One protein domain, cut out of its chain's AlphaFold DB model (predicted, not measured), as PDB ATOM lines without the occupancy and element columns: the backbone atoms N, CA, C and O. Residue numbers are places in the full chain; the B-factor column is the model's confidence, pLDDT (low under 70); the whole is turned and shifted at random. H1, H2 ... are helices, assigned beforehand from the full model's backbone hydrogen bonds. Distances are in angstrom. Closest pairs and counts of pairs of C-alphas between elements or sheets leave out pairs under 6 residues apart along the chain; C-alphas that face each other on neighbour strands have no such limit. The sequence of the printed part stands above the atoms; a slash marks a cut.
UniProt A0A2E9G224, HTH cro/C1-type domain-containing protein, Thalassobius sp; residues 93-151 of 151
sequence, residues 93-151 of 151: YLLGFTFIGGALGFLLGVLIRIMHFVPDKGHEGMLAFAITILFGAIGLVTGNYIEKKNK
ATOM      1  N   TYR A  93     139.119 203.875 146.796       68.06
ATOM      2  CA  TYR A  93     139.199 202.770 145.839       68.06
ATOM      3  C   TYR A  93     138.532 201.470 146.329       68.06
ATOM      4  O   TYR A  93     138.111 200.670 145.496       68.06
ATOM      5  N   LEU A  94     138.369 201.261 147.644       64.88
ATOM      6  CA  LEU A  94     137.657 200.092 148.183       64.88
ATOM      7  C   LEU A  94     136.159 200.122 147.862       64.88
ATOM      8  O   LEU A  94     135.578 199.071 147.605       64.88
ATOM      9  N   LEU A  95     135.540 201.308 147.814       64.44
ATOM     10  CA  LEU A  95     134.161 201.444 147.331       64.44
ATOM     11  C   LEU A  95     134.085 201.216 145.814       64.44
ATOM     12  O   LEU A  95     133.140 200.610 145.327       64.44
ATOM     13  N   GLY A  96     135.094 201.649 145.054       68.69
ATOM     14  CA  GLY A  96     135.127 201.442 143.603       68.69
ATOM     15  C   GLY A  96     135.115 199.960 143.216       68.69
ATOM     16  O   GLY A  96     134.305 199.542 142.393       68.69
ATOM     17  N   PHE A  97     135.961 199.141 143.846       66.31
ATOM     18  CA  PHE A  97     136.062 197.715 143.514       66.31
ATOM     19  C   PHE A  97     134.801 196.910 143.859       66.31
ATOM     20  O   PHE A  97     134.448 195.991 143.120       66.31
ATOM     21  N   THR A  98     134.090 197.261 144.933       66.44
ATOM     22  CA  THR A  98     132.855 196.565 145.326       66.44
ATOM     23  C   THR A  98     131.684 196.925 144.417       66.44
ATOM     24  O   THR A  98     130.939 196.035 144.004       66.44
ATOM     25  N   PHE A  99     131.558 198.196 144.030       74.38
ATOM     26  CA  PHE A  99     130.533 198.634 143.083       74.38
ATOM     27  C   PHE A  99     130.786 198.103 141.668       74.38
ATOM     28  O   PHE A  99     129.857 197.610 141.031       74.38
ATOM     29  N   ILE A 100     132.033 198.142 141.185       77.38
ATOM     30  CA  ILE A 100     132.382 197.657 139.840       77.38
ATOM     31  C   ILE A 100     132.233 196.134 139.761       77.38
ATOM     32  O   ILE A 100     131.605 195.631 138.830       77.38
ATOM     33  N   GLY A 101     132.752 195.395 140.747       74.94
ATOM     34  CA  GLY A 101     132.630 193.936 140.790       74.94
ATOM     35  C   GLY A 101     131.178 193.470 140.912       74.94
ATOM     36  O   GLY A 101     130.756 192.569 140.187       74.94
ATOM     37  N   GLY A 102     130.391 194.128 141.769       75.31
ATOM     38  CA  GLY A 102     128.969 193.829 141.945       75.31
ATOM     39  C   GLY A 102     128.133 194.116 140.697       75.31
ATOM     40  O   GLY A 102     127.337 193.272 140.287       75.31
ATOM     41  N   ALA A 103     128.344 195.266 140.048       80.12
ATOM     42  CA  ALA A 103     127.624 195.631 138.827       80.12
ATOM     43  C   ALA A 103     127.967 194.698 137.655       80.12
ATOM     44  O   ALA A 103     127.070 194.263 136.933       80.12
ATOM     45  N   LEU A 104     129.246 194.341 137.495       81.88
ATOM     46  CA  LEU A 104     129.689 193.424 136.446       81.88
ATOM     47  C   LEU A 104     129.122 192.012 136.655       81.88
ATOM     48  O   LEU A 104     128.629 191.405 135.707       81.88
ATOM     49  N   GLY A 105     129.136 191.513 137.896       78.38
ATOM     50  CA  GLY A 105     128.553 190.216 138.249       78.38
ATOM     51  C   GLY A 105     127.039 190.168 138.030       78.38
ATOM     52  O   GLY A 105     126.527 189.200 137.464       78.38
ATOM     53  N   PHE A 106     126.323 191.236 138.399       81.38
ATOM     54  CA  PHE A 106     124.880 191.352 138.175       81.38
ATOM     55  C   PHE A 106     124.529 191.362 136.681       81.38
ATOM     56  O   PHE A 106     123.660 190.605 136.247       81.38
ATOM     57  N   LEU A 107     125.238 192.160 135.875       83.25
ATOM     58  CA  LEU A 107     125.033 192.223 134.424       83.25
ATOM     59  C   LEU A 107     125.341 190.888 133.740       83.25
ATOM     60  O   LEU A 107     124.569 190.448 132.889       83.25
ATOM     61  N   LEU A 108     126.426 190.218 134.139       79.38
ATOM     62  CA  LEU A 108     126.790 188.907 133.606       79.38
ATOM     63  C   LEU A 108     125.722 187.851 133.938       79.38
ATOM     64  O   LEU A 108     125.327 187.083 133.064       79.38
ATOM     65  N   GLY A 109     125.198 187.852 135.168       72.94
ATOM     66  CA  GLY A 109     124.121 186.950 135.582       72.94
ATOM     67  C   GLY A 109     122.812 187.177 134.815       72.94
ATOM     68  O   GLY A 109     122.169 186.216 134.388       72.94
ATOM     69  N   VAL A 110     122.439 188.440 134.581       79.94
ATOM     70  CA  VAL A 110     121.260 188.797 133.772       79.94
ATOM     71  C   VAL A 110     121.445 188.365 132.313       79.94
ATOM     72  O   VAL A 110     120.531 187.784 131.728       79.94
ATOM     73  N   LEU A 111     122.632 188.577 131.737       79.88
ATOM     74  CA  LEU A 111     122.937 188.208 130.353       79.88
ATOM     75  C   LEU A 111     122.885 186.689 130.128       79.88
ATOM     76  O   LEU A 111     122.262 186.237 129.169       79.88
ATOM     77  N   ILE A 112     123.479 185.900 131.031       77.31
ATOM     78  CA  ILE A 112     123.446 184.427 130.973       77.31
ATOM     79  C   ILE A 112     121.998 183.914 131.006       77.31
ATOM     80  O   ILE A 112     121.655 182.986 130.273       77.31
ATOM     81  N   ARG A 113     121.127 184.551 131.803       68.62
ATOM     82  CA  ARG A 113     119.706 184.191 131.913       68.62
ATOM     83  C   ARG A 113     118.902 184.537 130.655       68.62
ATOM     84  O   ARG A 113     118.046 183.753 130.261       68.62
ATOM     85  N   ILE A 114     119.176 185.678 130.017       75.88
ATOM     86  CA  ILE A 114     118.492 186.115 128.784       75.88
ATOM     87  C   ILE A 114     118.892 185.250 127.582       75.88
ATOM     88  O   ILE A 114     118.046 184.924 126.754       75.88
ATOM     89  N   MET A 115     120.161 184.843 127.498       78.69
ATOM     90  CA  MET A 115     120.680 184.054 126.374       78.69
ATOM     91  C   MET A 115     120.189 182.597 126.356       78.69
ATOM     92  O   MET A 115     120.512 181.876 125.416       78.69
ATOM     93  N   HIS A 116     119.428 182.147 127.367       65.81
ATOM     94  CA  HIS A 116     118.843 180.797 127.454       65.81
ATOM     95  C   HIS A 116     119.861 179.651 127.223       65.81
ATOM     96  O   HIS A 116     119.487 178.536 126.868       65.81
ATOM     97  N   PHE A 117     121.159 179.923 127.419       62.94
ATOM     98  CA  PHE A 117     122.268 179.026 127.063       62.94
ATOM     99  C   PHE A 117     122.546 177.955 128.131       62.94
ATOM    100  O   PHE A 117     123.396 177.089 127.951       62.94
ATOM    101  N   VAL A 118     121.803 177.985 129.235       58.16
ATOM    102  CA  VAL A 118     121.882 176.993 130.301       58.16
ATOM    103  C   VAL A 118     120.496 176.368 130.467       58.16
ATOM    104  O   VAL A 118     119.565 177.069 130.869       58.16
ATOM    105  N   PRO A 119     120.309 175.077 130.138       60.47
ATOM    106  CA  PRO A 119     119.072 174.382 130.461       60.47
ATOM    107  C   PRO A 119     118.917 174.366 131.983       60.47
ATOM    108  O   PRO A 119     119.876 174.039 132.679       60.47
ATOM    109  N   ASP A 120     117.732 174.734 132.481       63.56
ATOM    110  CA  ASP A 120     117.409 174.887 133.905       63.56
ATOM    111  C   ASP A 120     117.631 173.574 134.679       63.56
ATOM    112  O   ASP A 120     116.741 172.751 134.879       63.56
ATOM    113  N   LYS A 121     118.883 173.337 135.062       59.94
ATOM    114  CA  LYS A 121     119.292 172.357 136.055       59.94
ATOM    115  C   LYS A 121     119.738 173.211 137.224       59.94
ATOM    116  O   LYS A 121     120.780 173.858 137.137       59.94
ATOM    117  N   GLY A 122     118.921 173.271 138.276       60.91
ATOM    118  CA  GLY A 122     118.937 174.284 139.347       60.91
ATOM    119  C   GLY A 122     120.247 174.528 140.123       60.91
ATOM    120  O   GLY A 122     120.240 175.256 141.108       60.91
ATOM    121  N   HIS A 123     121.371 173.951 139.706       65.25
ATOM    122  CA  HIS A 123     122.716 174.135 140.252       65.25
ATOM    123  C   HIS A 123     123.451 175.339 139.629       65.25
ATOM    124  O   HIS A 123     124.349 175.907 140.241       65.25
ATOM    125  N   GLU A 124     123.068 175.771 138.427       61.00
ATOM    126  CA  GLU A 124     123.796 176.795 137.655       61.00
ATOM    127  C   GLU A 124     123.653 178.207 138.248       61.00
ATOM    128  O   GLU A 124     124.629 178.949 138.377       61.00
ATOM    129  N   GLY A 125     122.455 178.554 138.736       64.38
ATOM    130  CA  GLY A 125     122.241 179.797 139.487       64.38
ATOM    131  C   GLY A 125     123.021 179.836 140.808       64.38
ATOM    132  O   GLY A 125     123.467 180.900 141.238       64.38
ATOM    133  N   MET A 126     123.250 178.669 141.420       68.38
ATOM    134  CA  MET A 126     124.045 178.542 142.642       68.38
ATOM    135  C   MET A 126     125.533 178.794 142.370       68.38
ATOM    136  O   MET A 126     126.192 179.444 143.180       68.38
ATOM    137  N   LEU A 127     126.054 178.358 141.217       68.12
ATOM    138  CA  LEU A 127     127.441 178.615 140.817       68.12
ATOM    139  C   LEU A 127     127.704 180.109 140.587       68.12
ATOM    140  O   LEU A 127     128.683 180.643 141.107       68.12
ATOM    141  N   ALA A 128     126.811 180.813 139.886       64.88
ATOM    142  CA  ALA A 128     126.946 182.258 139.674       64.88
ATOM    143  C   ALA A 128     126.907 183.052 140.998       64.88
ATOM    144  O   ALA A 128     127.682 183.993 141.207       64.88
ATOM    145  N   PHE A 129     126.047 182.636 141.931       68.62
ATOM    146  CA  PHE A 129     125.973 183.227 143.266       68.62
ATOM    147  C   PHE A 129     127.241 182.948 144.091       68.62
ATOM    148  O   PHE A 129     127.792 183.860 144.711       68.62
ATOM    149  N   ALA A 130     127.763 181.718 144.034       74.62
ATOM    150  CA  ALA A 130     128.999 181.329 144.708       74.62
ATOM    151  C   ALA A 130     130.216 182.122 144.200       74.62
ATOM    152  O   ALA A 130     131.025 182.583 145.005       74.62
ATOM    153  N   ILE A 131     130.318 182.350 142.886       75.88
ATOM    154  CA  ILE A 131     131.386 183.165 142.284       75.88
ATOM    155  C   ILE A 131     131.309 184.613 142.786       75.88
ATOM    156  O   ILE A 131     132.329 185.196 143.151       75.88
ATOM    157  N   THR A 132     130.107 185.181 142.880       71.06
ATOM    158  CA  THR A 132     129.912 186.555 143.374       71.06
ATOM    159  C   THR A 132     130.369 186.704 144.829       71.06
ATOM    160  O   THR A 132     131.089 187.647 145.163       71.06
ATOM    161  N   ILE A 133     130.019 185.739 145.690       77.62
ATOM    162  CA  ILE A 133     130.477 185.705 147.088       77.62
ATOM    163  C   ILE A 133     132.003 185.563 147.164       77.62
ATOM    164  O   ILE A 133     132.639 186.249 147.966       77.62
ATOM    165  N   LEU A 134     132.601 184.721 146.316       80.12
ATOM    166  CA  LEU A 134     134.047 184.500 146.276       80.12
ATOM    167  C   LEU A 134     134.812 185.791 145.948       80.12
ATOM    168  O   LEU A 134     135.743 186.154 146.668       80.12
ATOM    169  N   PHE A 135     134.404 186.517 144.903       78.12
ATOM    170  CA  PHE A 135     135.034 187.791 144.537       78.12
ATOM    171  C   PHE A 135     134.862 188.856 145.627       78.12
ATOM    172  O   PHE A 135     135.809 189.591 145.917       78.12
ATOM    173  N   GLY A 136     133.699 188.898 146.286       73.88
ATOM    174  CA  GLY A 136     133.468 189.770 147.442       73.88
ATOM    175  C   GLY A 136     134.401 189.460 148.620       73.88
ATOM    176  O   GLY A 136     134.998 190.372 149.195       73.88
ATOM    177  N   ALA A 137     134.588 188.177 148.944       80.62
ATOM    178  CA  ALA A 137     135.479 187.736 150.017       80.62
ATOM    179  C   ALA A 137     136.954 188.060 149.719       80.62
ATOM    180  O   ALA A 137     137.663 188.552 150.600       80.62
ATOM    181  N   ILE A 138     137.404 187.851 148.476       81.62
ATOM    182  CA  ILE A 138     138.762 188.209 148.038       81.62
ATOM    183  C   ILE A 138     138.982 189.719 148.177       81.62
ATOM    184  O   ILE A 138     139.980 190.135 148.761       81.62
ATOM    185  N   GLY A 139     138.026 190.541 147.727       78.19
ATOM    186  CA  GLY A 139     138.103 191.998 147.867       78.19
ATOM    187  C   GLY A 139     138.246 192.456 149.323       78.19
ATOM    188  O   GLY A 139     139.066 193.327 149.617       78.19
ATOM    189  N   LEU A 140     137.514 191.826 150.248       78.19
ATOM    190  CA  LEU A 140     137.582 192.126 151.682       78.19
ATOM    191  C   LEU A 140     138.956 191.768 152.274       78.19
ATOM    192  O   LEU A 140     139.560 192.576 152.982       78.19
ATOM    193  N   VAL A 141     139.488 190.586 151.943       82.69
ATOM    194  CA  VAL A 141     140.806 190.129 152.416       82.69
ATOM    195  C   VAL A 141     141.928 191.012 151.868       82.69
ATOM    196  O   VAL A 141     142.788 191.460 152.631       82.69
ATOM    197  N   THR A 142     141.916 191.302 150.565       78.50
ATOM    198  CA  THR A 142     142.923 192.156 149.927       78.50
ATOM    199  C   THR A 142     142.861 193.586 150.466       78.50
ATOM    200  O   THR A 142     143.906 194.166 150.758       78.50
ATOM    201  N   GLY A 143     141.659 194.132 150.678       74.75
ATOM    202  CA  GLY A 143     141.478 195.452 151.282       74.75
ATOM    203  C   GLY A 143     142.067 195.546 152.693       74.75
ATOM    204  O   GLY A 143     142.856 196.448 152.969       74.75
ATOM    205  N   ASN A 144     141.772 194.565 153.554       78.12
ATOM    206  CA  ASN A 144     142.301 194.502 154.922       78.12
ATOM    207  C   ASN A 144     143.838 194.345 154.957       78.12
ATOM    208  O   ASN A 144     144.515 194.941 155.796       78.12
ATOM    209  N   TYR A 145     144.418 193.570 154.030       80.81
ATOM    210  CA  TYR A 145     145.874 193.411 153.921       80.81
ATOM    211  C   TYR A 145     146.577 194.722 153.532       80.81
ATOM    212  O   TYR A 145     147.590 195.086 154.130       80.81
ATOM    213  N   ILE A 146     146.026 195.454 152.556       73.69
ATOM    214  CA  ILE A 146     146.571 196.746 152.111       73.69
ATOM    215  C   ILE A 146     146.472 197.794 153.228       73.69
ATOM    216  O   ILE A 146     147.417 198.558 153.426       73.69
ATOM    217  N   GLU A 147     145.372 197.815 153.984       74.06
ATOM    218  CA  GLU A 147     145.202 198.732 155.117       74.06
ATOM    219  C   GLU A 147     146.254 198.496 156.208       74.06
ATOM    220  O   GLU A 147     146.862 199.450 156.689       74.06
ATOM    221  N   LYS A 148     146.529 197.232 156.562       72.12
ATOM    222  CA  LYS A 148     147.567 196.893 157.549       72.12
ATOM    223  C   LYS A 148     148.981 197.258 157.106       72.12
ATOM    224  O   LYS A 148     149.811 197.521 157.961       72.12
ATOM    225  N   LYS A 149     149.269 197.236 155.802       69.56
ATOM    226  CA  LYS A 149     150.599 197.567 155.266       69.56
ATOM    227  C   LYS A 149     150.861 199.079 155.203       69.56
ATOM    228  O   LYS A 149     152.015 199.489 155.183       69.56
ATOM    229  N   ASN A 150     149.803 199.887 155.126       62.12
ATOM    230  CA  ASN A 150     149.880 201.348 155.014       62.12
ATOM    231  C   ASN A 150     149.642 202.087 156.349       62.12
ATOM    232  O   ASN A 150     149.602 203.319 156.348       62.12
ATOM    233  N   LYS A 151     149.444 201.352 157.449       55.56
ATOM    234  CA  LYS A 151     149.470 201.839 158.836       55.56
ATOM    235  C   LYS A 151     150.855 201.603 159.424       55.56
ATOM    236  O   LYS A 151     151.291 202.473 160.202       55.56
TER     237      LYS A 151
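What this domain is: This is residues 93 to 151 of the 151 residues of the protein "HTH cro/C1-type domain-containing protein" of Thalassobius sp (UniProt A0A2E9G224). What shape do these atoms make? They make a long helical hairpin: H1 runs one way, a looped turn follows, and H2 folds back side by side with it, running the opposite way with their lines only 9 degrees from each other. Residues 114 to 124 stick out at the turn, and residues 145 to 151, with the last part of H2, stick out at the other end. How is it made up and how large is it? The printed part has 59 residues with two named helices, H1 then H2, and no named strand; its class is all helix. It is loose, with a radius of gyration of the C-alphas of 14.8 A, and a rod spanning 50 by 19 by 10 A.

How they stand to each other: How does H1, residues 93 to 114, stand to H2, residues 124 to 149? They touch, with 9 pairs of C-alphas within 8 A, and the closest C-alphas are those of Gly 105 and Thr 132, 6.4 A apart. Their lines stand at a shallow tilt of 9 degrees, and they run opposite ways as a helical hairpin. Are the helix backbones well formed? In H2 every O i to N i+4 pair is within hydrogen-bond range; in H1 17 of 18 are.

Where its parts are: Where does H1 run? It goes from Tyr 93, C-alpha at (139.199, 202.770, 145.839), to Ile 114, C-alpha at (118.492, 186.115, 128.784), 31.6 A from first to last C-alpha. Where does H2 run? It goes from Glu 124 to Lys 149, whose C-alpha is at (150.599, 197.567, 155.266), 38.2 A from first to last C-alpha.

The domain as a whole: How far does the whole reach? The two C-alphas farthest apart are those of Pro 119 and Lys 151, 49.8 A. Is the printed part unbroken? It has no cut, and the link from H1 to H2, 9 residues, is short. Where is confidence low? The mean pLDDT of the printed part is 72.3, and residues 93 to 98, 113, 116 to 129 and 149 to 151 are under 70.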